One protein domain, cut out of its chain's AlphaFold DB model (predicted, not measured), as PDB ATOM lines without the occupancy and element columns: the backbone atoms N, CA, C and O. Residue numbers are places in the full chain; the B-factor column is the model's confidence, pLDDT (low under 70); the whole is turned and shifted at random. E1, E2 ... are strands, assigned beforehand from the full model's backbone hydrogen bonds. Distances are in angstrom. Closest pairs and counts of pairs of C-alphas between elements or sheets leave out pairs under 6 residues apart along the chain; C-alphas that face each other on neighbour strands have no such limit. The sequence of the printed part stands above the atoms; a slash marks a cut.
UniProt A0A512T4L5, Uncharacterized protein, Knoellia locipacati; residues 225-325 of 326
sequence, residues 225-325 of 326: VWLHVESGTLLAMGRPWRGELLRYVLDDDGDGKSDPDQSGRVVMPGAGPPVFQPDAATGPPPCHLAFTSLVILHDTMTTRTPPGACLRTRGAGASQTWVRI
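This is residues 225 to 325 of the 326 residues of an uncharacterized protein of Knoellia locipacati (UniProt A0A512T4L5). With little regular structure, the domain is one strongly twisted sheet of eight strands, curled like part of a barrel and open between edge strands E5 and E6. The 101 printed residues, 40 in named elements, hold strands E1 to E8 and no named helix: all strand. The antiparallel order is E5 E4 E3 E2 E1 E8 E7 E6. The whole is compact, radius of gyration of the C-alphas 12.9 A, spanning 32 by 29 by 25 A.

E1, residues 225 to 228, E2, 234 to 238, E3, 246 to 251, E4, 262 to 267, and E5, 275 to 278, form a meander, each strand the antiparallel neighbour of the one before. In hairpin E2 and E3, N 236 and O 249 are within hydrogen-bond range, 2.9 A. E6, 293 to 296, E7, 300 to 304, and E8, 319 to 324, form another. E1 and E8 are antiparallel, with N 227 and O 323 within hydrogen-bond range, 2.8 A.

E1 begins at C-alpha 225 (22.250, -11.237, -24.091); E8, 16.5 A long from first to last C-alpha, ends at C-alpha 324 (21.911, -5.701, -22.562).

The printed part has no cut. Links E5 to E6 and E7 to E8 are long. Residues under pLDDT 70 number 22, among them 280 to 286.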
ATOM      1  N   VAL A 225      20.940 -10.871 -24.635       88.50
ATOM      2  CA  VAL A 225      22.250 -11.237 -24.091       88.50
ATOM      3  C   VAL A 225      22.623 -10.184 -23.054       88.50
ATOM      4  O   VAL A 225      22.734  -8.997 -23.362       88.50
ATOM      5  N   TRP A 226      22.772 -10.610 -21.806       90.19
ATOM      6  CA  TRP A 226      22.971  -9.748 -20.649       90.19
ATOM      7  C   TRP A 226      24.374  -9.926 -20.080       90.19
ATOM      8  O   TRP A 226      24.786 -11.042 -19.785       90.19
ATOM      9  N   LEU A 227      25.086  -8.823 -19.866       87.50
ATOM     10  CA  LEU A 227      26.407  -8.803 -19.241       87.50
ATOM     11  C   LEU A 227      26.299  -8.327 -17.792       87.50
ATOM     12  O   LEU A 227      25.891  -7.186 -17.551       87.50
ATOM     13  N   HIS A 228      26.695  -9.160 -16.831       86.81
ATOM     14  CA  HIS A 228      26.837  -8.743 -15.441       86.81
ATOM     15  C   HIS A 228      28.071  -7.853 -15.292       86.81
ATOM     16  O   HIS A 228      29.205  -8.300 -15.447       86.81
ATOM     17  N   VAL A 229      27.843  -6.587 -14.945       80.00
ATOM     18  CA  VAL A 229      28.877  -5.542 -14.960       80.00
ATOM     19  C   VAL A 229      30.051  -5.837 -14.028       80.00
ATOM     20  O   VAL A 229      31.175  -5.434 -14.312       80.00
ATOM     21  N   GLU A 230      29.804  -6.495 -12.896       78.75
ATOM     22  CA  GLU A 230      30.841  -6.684 -11.879       78.75
ATOM     23  C   GLU A 230      31.724  -7.907 -12.125       78.75
ATOM     24  O   GLU A 230      32.898  -7.872 -11.767       78.75
ATOM     25  N   SER A 231      31.169  -8.986 -12.687       76.25
ATOM     26  CA  SER A 231      31.902 -10.247 -12.875       76.25
ATOM     27  C   SER A 231      32.283 -10.524 -14.322       76.25
ATOM     28  O   SER A 231      33.174 -11.334 -14.545       76.25
ATOM     29  N   GLY A 232      31.618  -9.897 -15.294       77.69
ATOM     30  CA  GLY A 232      31.745 -10.284 -16.697       77.69
ATOM     31  C   GLY A 232      30.888 -11.458 -17.126       77.69
ATOM     32  O   GLY A 232      30.944 -11.848 -18.283       77.69
ATOM     33  N   THR A 233      30.101 -12.019 -16.211       85.38
ATOM     34  CA  THR A 233      29.250 -13.168 -16.504       85.38
ATOM     35  C   THR A 233      28.226 -12.800 -17.571       85.38
ATOM     36  O   THR A 233      27.519 -11.794 -17.446       85.38
ATOM     37  N   LEU A 234      28.128 -13.633 -18.598       88.44
ATOM     38  CA  LEU A 234      27.133 -13.546 -19.648       88.44
ATOM     39  C   LEU A 234      25.920 -14.396 -19.283       88.44
ATOM     40  O   LEU A 234      26.041 -15.532 -18.835       88.44
ATOM     41  N   LEU A 235      24.736 -13.834 -19.490       91.19
ATOM     42  CA  LEU A 235      23.459 -14.523 -19.403       91.19
ATOM     43  C   LEU A 235      22.677 -14.243 -20.683       91.19
ATOM     44  O   LEU A 235      22.122 -13.159 -20.852       91.19
ATOM     45  N   ALA A 236      22.612 -15.213 -21.585       90.75
ATOM     46  CA  ALA A 236      21.708 -15.154 -22.725       90.75
ATOM     47  C   ALA A 236      20.371 -15.781 -22.336       90.75
ATOM     48  O   ALA A 236      20.340 -16.870 -21.769       90.75
ATOM     49  N   MET A 237      19.267 -15.101 -22.631       90.69
ATOM     50  CA  MET A 237      17.907 -15.616 -22.472       90.69
ATOM     51  C   MET A 237      17.117 -15.316 -23.736       90.69
ATOM     52  O   MET A 237      17.223 -14.225 -24.286       90.69
ATOM     53  N   GLY A 238      16.305 -16.251 -24.208       87.94
ATOM     54  CA  GLY A 238      15.598 -16.041 -25.466       87.94
ATOM     55  C   GLY A 238      14.835 -17.260 -25.933       87.94
ATOM     56  O   GLY A 238      15.016 -18.367 -25.421       87.94
ATOM     57  N   ARG A 239      13.959 -17.055 -26.914       82.19
ATOM     58  CA  ARG A 239      13.347 -18.158 -27.650       82.19
ATOM     59  C   ARG A 239      14.316 -18.545 -28.749       82.19
ATOM     60  O   ARG A 239      14.454 -17.782 -29.699       82.19
ATOM     61  N   PRO A 240      14.966 -19.709 -28.667       60.66
ATOM     62  CA  PRO A 240      15.727 -20.161 -29.816       60.66
ATOM     63  C   PRO A 240      14.741 -20.504 -30.951       60.66
ATOM     64  O   PRO A 240      15.019 -20.265 -32.113       60.66
ATOM     65  N   TRP A 241      13.578 -21.102 -30.640       59.59
ATOM     66  CA  TRP A 241      12.653 -21.711 -31.606       59.59
ATOM     67  C   TRP A 241      11.222 -21.193 -31.355       59.59
ATOM     68  O   TRP A 241      10.923 -20.646 -30.291       59.59
ATOM     69  N   ARG A 242      10.290 -21.393 -32.302       55.62
ATOM     70  CA  ARG A 242       8.872 -21.005 -32.124       55.62
ATOM     71  C   ARG A 242       8.252 -21.742 -30.921       55.62
ATOM     72  O   ARG A 242       8.045 -22.949 -30.983       55.62
ATOM     73  N   GLY A 243       7.926 -21.020 -29.848       57.78
ATOM     74  CA  GLY A 243       7.317 -21.574 -28.631       57.78
ATOM     75  C   GLY A 243       7.218 -20.554 -27.492       57.78
ATOM     76  O   GLY A 243       7.614 -19.402 -27.657       57.78
ATOM     77  N   GLU A 244       6.660 -20.963 -26.348       63.72
ATOM     78  CA  GLU A 244       6.500 -20.110 -25.150       63.72
ATOM     79  C   GLU A 244       7.632 -20.262 -24.125       63.72
ATOM     80  O   GLU A 244       7.759 -19.452 -23.211       63.72
ATOM     81  N   LEU A 245       8.457 -21.298 -24.274       74.38
ATOM     82  CA  LEU A 245       9.548 -21.599 -23.360       74.38
ATOM     83  C   LEU A 245      10.828 -20.888 -23.810       74.38
ATOM     84  O   LEU A 245      11.245 -21.029 -24.961       74.38
ATOM     85  N   LEU A 246      11.469 -20.172 -22.890       86.31
ATOM     86  CA  LEU A 246      12.777 -19.573 -23.128       86.31
ATOM     87  C   LEU A 246      13.883 -20.586 -22.822       86.31
ATOM     88  O   LEU A 246      13.749 -21.418 -21.920       86.31
ATOM     89  N   ARG A 247      15.000 -20.479 -23.538       88.62
ATOM     90  CA  ARG A 247      16.274 -21.079 -23.135       88.62
ATOM     91  C   ARG A 247      17.157 -20.034 -22.483       88.62
ATOM     92  O   ARG A 247      16.977 -18.836 -22.711       88.62
ATOM     93  N   TYR A 248      18.105 -20.512 -21.690       90.38
ATOM     94  CA  TYR A 248      19.202 -19.691 -21.215       90.38
ATOM     95  C   TYR A 248      20.550 -20.379 -21.360       90.38
ATOM     96  O   TYR A 248      20.638 -21.610 -21.365       90.38
ATOM     97  N   VAL A 249      21.576 -19.542 -21.432       90.06
ATOM     98  CA  VAL A 249      22.992 -19.878 -21.305       90.06
ATOM     99  C   VAL A 249      23.589 -18.909 -20.289       90.06
ATOM    100  O   VAL A 249      23.343 -17.707 -20.377       90.06
ATOM    101  N   LEU A 250      24.326 -19.438 -19.320       88.62
ATOM    102  CA  LEU A 250      25.121 -18.703 -18.349       88.62
ATOM    103  C   LEU A 250      26.581 -19.117 -18.541       88.62
ATOM    104  O   LEU A 250      26.865 -20.312 -18.525       88.62
ATOM    105  N   ASP A 251      27.451 -18.130 -18.693       86.00
ATOM    106  CA  ASP A 251      28.892 -18.302 -18.898       86.00
ATOM    107  C   ASP A 251      29.651 -17.268 -18.050       86.00
ATOM    108  O   ASP A 251      29.359 -16.068 -18.116       86.00
ATOM    109  N   ASP A 252      30.578 -17.721 -17.211       82.31
ATOM    110  CA  ASP A 252      31.407 -16.902 -16.330       82.31
ATOM    111  C   ASP A 252      32.914 -16.970 -16.612       82.31
ATOM    112  O   ASP A 252      33.667 -16.228 -15.967       82.31
ATOM    113  N   ASP A 253      33.346 -17.745 -17.610       76.19
ATOM    114  CA  ASP A 253      34.758 -17.907 -17.973       76.19
ATOM    115  C   ASP A 253      35.099 -17.411 -19.390       76.19
ATOM    116  O   ASP A 253      36.263 -17.113 -19.694       76.19
ATOM    117  N   GLY A 254      34.069 -17.176 -20.203       74.31
ATOM    118  CA  GLY A 254      34.152 -16.480 -21.469       74.31
ATOM    119  C   GLY A 254      34.070 -17.348 -22.714       74.31
ATOM    120  O   GLY A 254      34.246 -16.805 -23.813       74.31
ATOM    121  N   ASP A 255      33.807 -18.645 -22.580       75.00
ATOM    122  CA  ASP A 255      33.553 -19.544 -23.708       75.00
ATOM    123  C   ASP A 255      32.149 -19.377 -24.337       75.00
ATOM    124  O   ASP A 255      31.868 -19.889 -25.434       75.00
ATOM    125  N   GLY A 256      31.298 -18.568 -23.703       80.50
ATOM    126  CA  GLY A 256      30.004 -18.123 -24.188       80.50
ATOM    127  C   GLY A 256      29.063 -19.278 -24.506       80.50
ATOM    128  O   GLY A 256      28.716 -20.102 -23.670       80.50
ATOM    129  N   LYS A 257      28.584 -19.319 -25.752       83.81
ATOM    130  CA  LYS A 257      27.675 -20.377 -26.218       83.81
ATOM    131  C   LYS A 257      28.382 -21.689 -26.576       83.81
ATOM    132  O   LYS A 257      27.701 -22.639 -26.953       83.81
ATOM    133  N   SER A 258      29.719 -21.732 -26.554       82.75
ATOM    134  CA  SER A 258      30.474 -22.891 -27.040       82.75
ATOM    135  C   SER A 258      30.627 -24.007 -26.006       82.75
ATOM    136  O   SER A 258      30.539 -25.169 -26.408       82.75
ATOM    137  N   ASP A 259      30.799 -23.667 -24.727       82.38
ATOM    138  CA  ASP A 259      30.895 -24.621 -23.613       82.38
ATOM    139  C   ASP A 259      30.315 -24.036 -22.303       82.38
ATOM    140  O   ASP A 259      30.965 -24.004 -21.271       82.38
ATOM    141  N   PRO A 260      29.050 -23.575 -22.315       83.56
ATOM    142  CA  PRO A 260      28.515 -22.768 -21.224       83.56
ATOM    143  C   PRO A 260      28.503 -23.495 -19.874       83.56
ATOM    144  O   PRO A 260      27.977 -24.609 -19.774       83.56
ATOM    145  N   ASP A 261      28.911 -22.798 -18.807       82.75
ATOM    146  CA  ASP A 261      28.866 -23.294 -17.419       82.75
ATOM    147  C   ASP A 261      27.500 -23.865 -17.031       82.75
ATOM    148  O   ASP A 261      27.380 -24.848 -16.293       82.75
ATOM    149  N   GLN A 262      26.439 -23.200 -17.492       85.12
ATOM    150  CA  GLN A 262      25.071 -23.662 -17.353       85.12
ATOM    151  C   GLN A 262      24.257 -23.321 -18.585       85.12
ATOM    152  O   GLN A 262      24.264 -22.206 -19.095       85.12
ATOM    153  N   SER A 263      23.417 -24.263 -18.979       87.88
ATOM    154  CA  SER A 263      22.363 -24.028 -19.952       87.88
ATOM    155  C   SER A 263      21.082 -24.693 -19.483       87.88
ATOM    156  O   SER A 263      21.093 -25.560 -18.605       87.88
ATOM    157  N   GLY A 264      19.952 -24.252 -20.022       88.94
ATOM    158  CA  GLY A 264      18.679 -24.873 -19.710       88.94
ATOM    159  C   GLY A 264      17.487 -24.064 -20.162       88.94
ATOM    160  O   GLY A 264      17.520 -23.329 -21.152       88.94
ATOM    161  N   ARG A 265      16.401 -24.217 -19.413       88.94
ATOM    162  CA  ARG A 265      15.091 -23.641 -19.700       88.94
ATOM    163  C   ARG A 265      14.746 -22.589 -18.662       88.94
ATOM    164  O   ARG A 265      15.088 -22.730 -17.490       88.94
ATOM    165  N   VAL A 266      14.021 -21.561 -19.083       86.88
ATOM    166  CA  VAL A 266      13.464 -20.551 -18.182       86.88
ATOM    167  C   VAL A 266      11.955 -20.545 -18.323       86.88
ATOM    168  O   VAL A 266      11.413 -20.407 -19.421       86.88
ATOM    169  N   VAL A 267      11.274 -20.685 -17.190       84.38
ATOM    170  CA  VAL A 267       9.829 -20.495 -17.092       84.38
ATOM    171  C   VAL A 267       9.574 -19.109 -16.518       84.38
ATOM    172  O   VAL A 267      10.060 -18.785 -15.435       84.38
ATOM    173  N   MET A 268       8.798 -18.305 -17.243       80.50
ATOM    174  CA  MET A 268       8.348 -16.986 -16.797       80.50
ATOM    175  C   MET A 268       6.978 -17.136 -16.123       80.50
ATOM    176  O   MET A 268       5.979 -17.296 -16.829       80.50
ATOM    177  N   PRO A 269       6.886 -17.145 -14.781       71.94
ATOM    178  CA  PRO A 269       5.589 -17.224 -14.122       71.94
ATOM    179  C   PRO A 269       4.802 -15.925 -14.335       71.94
ATOM    180  O   PRO A 269       5.378 -14.851 -14.496       71.94
ATOM    181  N   GLY A 270       3.467 -15.997 -14.266       65.25
ATOM    182  CA  GLY A 270       2.611 -14.804 -14.358       65.25
ATOM    183  C   GLY A 270       2.838 -13.778 -13.235       65.25
ATOM    184  O   GLY A 270       2.448 -12.621 -13.368       65.25
ATOM    185  N   ALA A 271       3.481 -14.189 -12.137       68.81
ATOM    186  CA  ALA A 271       3.985 -13.323 -11.079       68.81
ATOM    187  C   ALA A 271       5.231 -13.946 -10.428       68.81
ATOM    188  O   ALA A 271       5.289 -15.161 -10.237       68.81
ATOM    189  N   GLY A 272       6.188 -13.105 -10.026       68.38
ATOM    190  CA  GLY A 272       7.430 -13.534  -9.376       68.38
ATOM    191  C   GLY A 272       8.636 -13.603 -10.323       68.38
ATOM    192  O   GLY A 272       8.530 -13.207 -11.481       68.38
ATOM    193  N   PRO A 273       9.806 -14.031  -9.815       77.50
ATOM    194  CA  PRO A 273      11.027 -14.140 -10.609       77.50
ATOM    195  C   PRO A 273      10.983 -15.334 -11.582       77.50
ATOM    196  O   PRO A 273      10.231 -16.284 -11.351       77.50
ATOM    197  N   PRO A 274      11.813 -15.324 -12.642       83.50
ATOM    198  CA  PRO A 274      11.971 -16.464 -13.537       83.50
ATOM    199  C   PRO A 274      12.455 -17.700 -12.784       83.50
ATOM    200  O   PRO A 274      13.261 -17.614 -11.854       83.50
ATOM    201  N   VAL A 275      11.991 -18.859 -13.239       84.31
ATOM    202  CA  VAL A 275      12.411 -20.158 -12.718       84.31
ATOM    203  C   VAL A 275      13.340 -20.810 -13.732       84.31
ATOM    204  O   VAL A 275      12.903 -21.202 -14.815       84.31
ATOM    205  N   PHE A 276      14.616 -20.924 -13.367       85.62
ATOM    206  CA  PHE A 276      15.634 -21.592 -14.171       85.62
ATOM    207  C   PHE A 276      15.617 -23.093 -13.902       85.62
ATOM    208  O   PHE A 276      15.594 -23.545 -12.756       85.62
ATOM    209  N   GLN A 277      15.624 -23.861 -14.979       87.56
ATOM    210  CA  GLN A 277      15.685 -25.311 -14.971       87.56
ATOM    211  C   GLN A 277      16.908 -25.697 -15.799       87.56
ATOM    212  O   GLN A 277      16.809 -25.684 -17.029       87.56
ATOM    213  N   PRO A 278      18.063 -25.968 -15.169       84.56
ATOM    214  CA  PRO A 278      19.245 -26.360 -15.917       84.56
ATOM    215  C   PRO A 278      18.979 -27.669 -16.652       84.56
ATOM    216  O   PRO A 278      18.302 -28.564 -16.131       84.56
ATOM    217  N   ASP A 279      19.530 -27.781 -17.853       83.38
ATOM    218  CA  ASP A 279      19.619 -29.062 -18.525       83.38
ATOM    219  C   ASP A 279      20.475 -29.991 -17.649       83.38
ATOM    220  O   ASP A 279      21.437 -29.570 -17.000       83.38
ATOM    221  N   ALA A 280      20.076 -31.259 -17.557       65.25
ATOM    222  CA  ALA A 280      20.806 -32.230 -16.762       65.25
ATOM    223  C   ALA A 280      22.171 -32.483 -17.419       65.25
ATOM    224  O   ALA A 280      22.295 -33.337 -18.295       65.25
ATOM    225  N   ALA A 281      23.203 -31.758 -16.979       58.78
ATOM    226  CA  ALA A 281      24.570 -32.229 -17.117       58.78
ATOM    227  C   ALA A 281      24.680 -33.594 -16.411       58.78
ATOM    228  O   ALA A 281      23.849 -33.949 -15.572       58.78
ATOM    229  N   THR A 282      25.673 -34.400 -16.767       43.50
ATOM    230  CA  THR A 282      25.964 -35.712 -16.171       43.50
ATOM    231  C   THR A 282      26.337 -35.589 -14.679       43.50
ATOM    232  O   THR A 282      27.489 -35.754 -14.294       43.50
ATOM    233  N   GLY A 283      25.352 -35.293 -13.827       49.47
ATOM    234  CA  GLY A 283      25.481 -35.015 -12.396       49.47
ATOM    235  C   GLY A 283      24.646 -33.796 -11.967       49.47
ATOM    236  O   GLY A 283      24.399 -32.902 -12.776       49.47
ATOM    237  N   PRO A 284      24.176 -33.728 -10.706       51.31
ATOM    238  CA  PRO A 284      23.542 -32.514 -10.201       51.31
ATOM    239  C   PRO A 284      24.567 -31.367 -10.236       51.31
ATOM    240  O   PRO A 284      25.680 -31.551  -9.733       51.31
ATOM    241  N   PRO A 285      24.236 -30.204 -10.823       59.00
ATOM    242  CA  PRO A 285      25.164 -29.085 -10.865       59.00
ATOM    243  C   PRO A 285      25.466 -28.606  -9.432       59.00
ATOM    244  O   PRO A 285      24.611 -28.714  -8.547       59.00
ATOM    245  N   PRO A 286      26.676 -28.080  -9.173       60.62
ATOM    246  CA  PRO A 286      27.109 -27.688  -7.828       60.62
ATOM    247  C   PRO A 286      26.286 -26.531  -7.235       60.62
ATOM    248  O   PRO A 286      26.318 -26.298  -6.027       60.62
ATOM    249  N   CYS A 287      25.553 -25.806  -8.077       70.19
ATOM    250  CA  CYS A 287      24.646 -24.726  -7.723       70.19
ATOM    251  C   CYS A 287      23.606 -24.550  -8.848       70.19
ATOM    252  O   CYS A 287      23.708 -25.177  -9.904       70.19
ATOM    253  N   HIS A 288      22.635 -23.653  -8.653       73.81
ATOM    254  CA  HIS A 288      21.691 -23.249  -9.700       73.81
ATOM    255  C   HIS A 288      21.624 -21.724  -9.832       73.81
ATOM    256  O   HIS A 288      21.726 -21.004  -8.832       73.81
ATOM    257  N   LEU A 289      21.418 -21.216 -11.049       83.94
ATOM    258  CA  LEU A 289      21.012 -19.826 -11.245       83.94
ATOM    259  C   LEU A 289      19.611 -19.614 -10.654       83.94
ATOM    260  O   LEU A 289      18.670 -20.338 -10.967       83.94
ATOM    261  N   ALA A 290      19.463 -18.621  -9.782       82.56
ATOM    262  CA  ALA A 290      18.186 -18.300  -9.159       82.56
ATOM    263  C   ALA A 290      18.121 -16.815  -8.822       82.56
ATOM    264  O   ALA A 290      19.086 -16.253  -8.303       82.56
ATOM    265  N   PHE A 291      16.965 -16.194  -9.049       85.69
ATOM    266  CA  PHE A 291      16.713 -14.809  -8.666       85.69
ATOM    267  C   PHE A 291      15.588 -14.738  -7.635       85.69
ATOM    268  O   PHE A 291      14.555 -15.380  -7.785       85.69
ATOM    269  N   THR A 292      15.773 -13.941  -6.584       82.06
ATOM    270  CA  THR A 292      14.714 -13.596  -5.620       82.06
ATOM    271  C   THR A 292      13.931 -12.361  -6.058       82.06
ATOM    272  O   THR A 292      12.769 -12.201  -5.695       82.06
ATOM    273  N   SER A 293      14.546 -11.500  -6.869       82.31
ATOM    274  CA  SER A 293      13.893 -10.373  -7.533       82.31
ATOM    275  C   SER A 293      14.538 -10.118  -8.886       82.31
ATOM    276  O   SER A 293      15.753 -10.271  -9.015       82.31
ATOM    277  N   LEU A 294      13.739  -9.673  -9.851       83.25
ATOM    278  CA  LEU A 294      14.183  -9.297 -11.187       83.25
ATOM    279  C   LEU A 294      13.399  -8.060 -11.646       83.25
ATOM    280  O   LEU A 294      12.169  -8.074 -11.673       83.25
ATOM    281  N   VAL A 295      14.116  -7.003 -12.010       82.44
ATOM    282  CA  VAL A 295      13.574  -5.786 -12.621       82.44
ATOM    283  C   VAL A 295      14.251  -5.622 -13.968       82.44
ATOM    284  O   VAL A 295      15.476  -5.605 -14.033       82.44
ATOM    285  N   ILE A 296      13.467  -5.522 -15.036       79.31
ATOM    286  CA  ILE A 296      13.988  -5.379 -16.395       79.31
ATOM    287  C   ILE A 296      13.499  -4.059 -16.970       79.31
ATOM    288  O   ILE A 296      12.301  -3.783 -16.992       79.31
ATOM    289  N   LEU A 297      14.452  -3.278 -17.457       80.75
ATOM    290  CA  LEU A 297      14.266  -2.135 -18.337       80.75
ATOM    291  C   LEU A 297      14.801  -2.508 -19.728       80.75
ATOM    292  O   LEU A 297      15.387  -3.573 -19.909       80.75
ATOM    293  N   HIS A 298      14.623  -1.626 -20.713       76.88
ATOM    294  CA  HIS A 298      15.036  -1.886 -22.097       76.88
ATOM    295  C   HIS A 298      16.500  -2.361 -22.199       76.88
ATOM    296  O   HIS A 298      16.754  -3.442 -22.721       76.88
ATOM    297  N   ASP A 299      17.439  -1.616 -21.605       80.69
ATOM    298  CA  ASP A 299      18.884  -1.888 -21.721       80.69
ATOM    299  C   ASP A 299      19.532  -2.424 -20.443       80.69
ATOM    300  O   ASP A 299      20.726  -2.721 -20.422       80.69
ATOM    301  N   THR A 300      18.779  -2.511 -19.346       84.44
ATOM    302  CA  THR A 300      19.332  -2.909 -18.049       84.44
ATOM    303  C   THR A 300      18.424  -3.886 -17.340       84.44
ATOM    304  O   THR A 300      17.201  -3.805 -17.411       84.44
ATOM    305  N   MET A 301      19.043  -4.806 -16.622       87.88
ATOM    306  CA  MET A 301      18.358  -5.755 -15.770       87.88
ATOM    307  C   MET A 301      18.991  -5.684 -14.385       87.88
ATOM    308  O   MET A 301      20.206  -5.618 -14.242       87.88
ATOM    309  N   THR A 302      18.164  -5.645 -13.349       87.62
ATOM    310  CA  THR A 302      18.603  -5.659 -11.956       87.62
ATOM    311  C   THR A 302      18.063  -6.905 -11.280       87.62
ATOM    312  O   THR A 302      16.850  -7.126 -11.265       87.62
ATOM    313  N   THR A 303      18.943  -7.712 -10.697       87.69
ATOM    314  CA  THR A 303      18.566  -8.953 -10.008       87.69
ATOM    315  C   THR A 303      19.040  -8.963  -8.569       87.69
ATOM    316  O   THR A 303      19.912  -8.197  -8.166       87.69
ATOM    317  N   ARG A 304      18.466  -9.860  -7.773       85.38
ATOM    318  CA  ARG A 304      19.047 -10.303  -6.502       85.38
ATOM    319  C   ARG A 304      19.090 -11.815  -6.517       85.38
ATOM    320  O   ARG A 304      18.101 -12.434  -6.904       85.38
ATOM    321  N   THR A 305      20.197 -12.408  -6.090       79.50
ATOM    322  CA  THR A 305      20.325 -13.867  -5.989       79.50
ATOM    323  C   THR A 305      20.232 -14.318  -4.532       79.50
ATOM    324  O   THR A 305      20.668 -13.597  -3.623       79.50
ATOM    325  N   PRO A 306      19.646 -15.497  -4.267       75.44
ATOM    326  CA  PRO A 306      19.717 -16.100  -2.949       75.44
ATOM    327  C   PRO A 306      21.161 -16.551  -2.640       75.44
ATOM    328  O   PRO A 306      21.959 -16.759  -3.561       75.44
ATOM    329  N   PRO A 307      21.513 -16.730  -1.354       72.12
ATOM    330  CA  PRO A 307      22.777 -17.358  -0.977       72.12
ATOM    331  C   PRO A 307      22.942 -18.727  -1.661       72.12
ATOM    332  O   PRO A 307      22.000 -19.516  -1.683       72.12
ATOM    333  N   GLY A 308      24.134 -19.014  -2.196       68.94
ATOM    334  CA  GLY A 308      24.451 -20.304  -2.829       68.94
ATOM    335  C   GLY A 308      24.015 -20.459  -4.293       68.94
ATOM    336  O   GLY A 308      24.236 -21.519  -4.871       68.94
ATOM    337  N   ALA A 309      23.424 -19.431  -4.909       72.94
ATOM    338  CA  ALA A 309      23.197 -19.414  -6.356       72.94
ATOM    339  C   ALA A 309      24.518 -19.290  -7.136       72.94
ATOM    340  O   ALA A 309      25.501 -18.764  -6.616       72.94
ATOM    341  N   CYS A 310      24.521 -19.702  -8.407       70.12
ATOM    342  CA  CYS A 310      25.740 -19.737  -9.230       70.12
ATOM    343  C   CYS A 310      26.343 -18.382  -9.606       70.12
ATOM    344  O   CYS A 310      27.411 -18.342 -10.203       70.12
ATOM    345  N   LEU A 311      25.711 -17.266  -9.245       75.56
ATOM    346  CA  LEU A 311      26.314 -15.963  -9.473       75.56
ATOM    347  C   LEU A 311      27.248 -15.597  -8.316       75.56
ATOM    348  O   LEU A 311      26.792 -15.311  -7.200       75.56
ATOM    349  N   ARG A 312      28.555 -15.547  -8.589       65.44
ATOM    350  CA  ARG A 312      29.545 -15.033  -7.635       65.44
ATOM    351  C   ARG A 312      29.278 -13.552  -7.385       65.44
ATOM    352  O   ARG A 312      29.555 -12.703  -8.225       65.44
ATOM    353  N   THR A 313      28.740 -13.235  -6.215       64.81
ATOM    354  CA  THR A 313      28.509 -11.851  -5.789       64.81
ATOM    355  C   THR A 313      29.280 -11.521  -4.531       64.81
ATOM    356  O   THR A 313      29.566 -12.393  -3.711       64.81
ATOM    357  N   ARG A 314      29.596 -10.232  -4.353       61.44
ATOM    358  CA  ARG A 314      30.312  -9.714  -3.175       61.44
ATOM    359  C   ARG A 314      29.509  -9.807  -1.863       61.44
ATOM    360  O   ARG A 314      29.989  -9.362  -0.826       61.44
ATOM    361  N   GLY A 315      28.309 -10.390  -1.880       58.53
ATOM    362  CA  GLY A 315      27.496 -10.651  -0.696       58.53
ATOM    363  C   GLY A 315      26.145 -11.267  -1.056       58.53
ATOM    364  O   GLY A 315      25.531 -10.896  -2.055       58.53
ATOM    365  N   ALA A 316      25.664 -12.201  -0.236       59.69
ATOM    366  CA  ALA A 316      24.365 -12.825  -0.455       59.69
ATOM    367  C   ALA A 316      23.230 -11.785  -0.411       59.69
ATOM    368  O   ALA A 316      23.173 -10.958   0.500       59.69
ATOM    369  N   GLY A 317      22.322 -11.825  -1.391       64.25
ATOM    370  CA  GLY A 317      21.210 -10.876  -1.500       64.25
ATOM    371  C   GLY A 317      21.584  -9.485  -2.027       64.25
ATOM    372  O   GLY A 317      20.713  -8.610  -2.067       64.25
ATOM    373  N   ALA A 318      22.838  -9.268  -2.442       77.00
ATOM    374  CA  ALA A 318      23.245  -8.033  -3.101       77.00
ATOM    375  C   ALA A 318      22.496  -7.839  -4.430       77.00
ATOM    376  O   ALA A 318      22.182  -8.797  -5.142       77.00
ATOM    377  N   SER A 319      22.209  -6.575  -4.747       83.62
ATOM    378  CA  SER A 319      21.658  -6.190  -6.043       83.62
ATOM    379  C   SER A 319      22.744  -6.302  -7.108       83.62
ATOM    380  O   SER A 319      23.841  -5.795  -6.907       83.62
ATOM    381  N   GLN A 320      22.422  -6.936  -8.227       85.44
ATOM    382  CA  GLN A 320      23.299  -7.123  -9.380       85.44
ATOM    383  C   GLN A 320      22.766  -6.310 -10.543       85.44
ATOM    384  O   GLN A 320      21.553  -6.287 -10.762       85.44
ATOM    385  N   THR A 321      23.668  -5.696 -11.298       88.06
ATOM    386  CA  THR A 321      23.317  -4.906 -12.476       88.06
ATOM    387  C   THR A 321      23.841  -5.588 -13.724       88.06
ATOM    388  O   THR A 321      25.029  -5.893 -13.839       88.06
ATOM    389  N   TRP A 322      22.938  -5.771 -14.671       88.75
ATOM    390  CA  TRP A 322      23.179  -6.363 -15.968       88.75
ATOM    391  C   TRP A 322      22.885  -5.338 -17.051       88.75
ATOM    392  O   TRP A 322      21.939  -4.554 -16.927       88.75
ATOM    393  N   VAL A 323      23.666  -5.368 -18.122       86.56
ATOM    394  CA  VAL A 323      23.469  -4.511 -19.293       86.56
ATOM    395  C   VAL A 323      23.219  -5.385 -20.507       86.56
ATOM    396  O   VAL A 323      23.911  -6.381 -20.706       86.56
ATOM    397  N   ARG A 324      22.220  -5.023 -21.307       84.38
ATOM    398  CA  ARG A 324      21.911  -5.701 -22.562       84.38
ATOM    399  C   ARG A 324      22.988  -5.395 -23.603       84.38
ATOM    400  O   ARG A 324      23.359  -4.235 -23.786       84.38
ATOM    401  N   ILE A 325      23.464  -6.429 -24.286       81.19
ATOM    402  CA  ILE A 325      24.459  -6.331 -25.364       81.19
ATOM    403  C   ILE A 325      23.993  -6.949 -26.693       81.19
ATOM    404  O   ILE A 325      24.717  -6.826 -27.677       81.19
TER     405      ILE A 325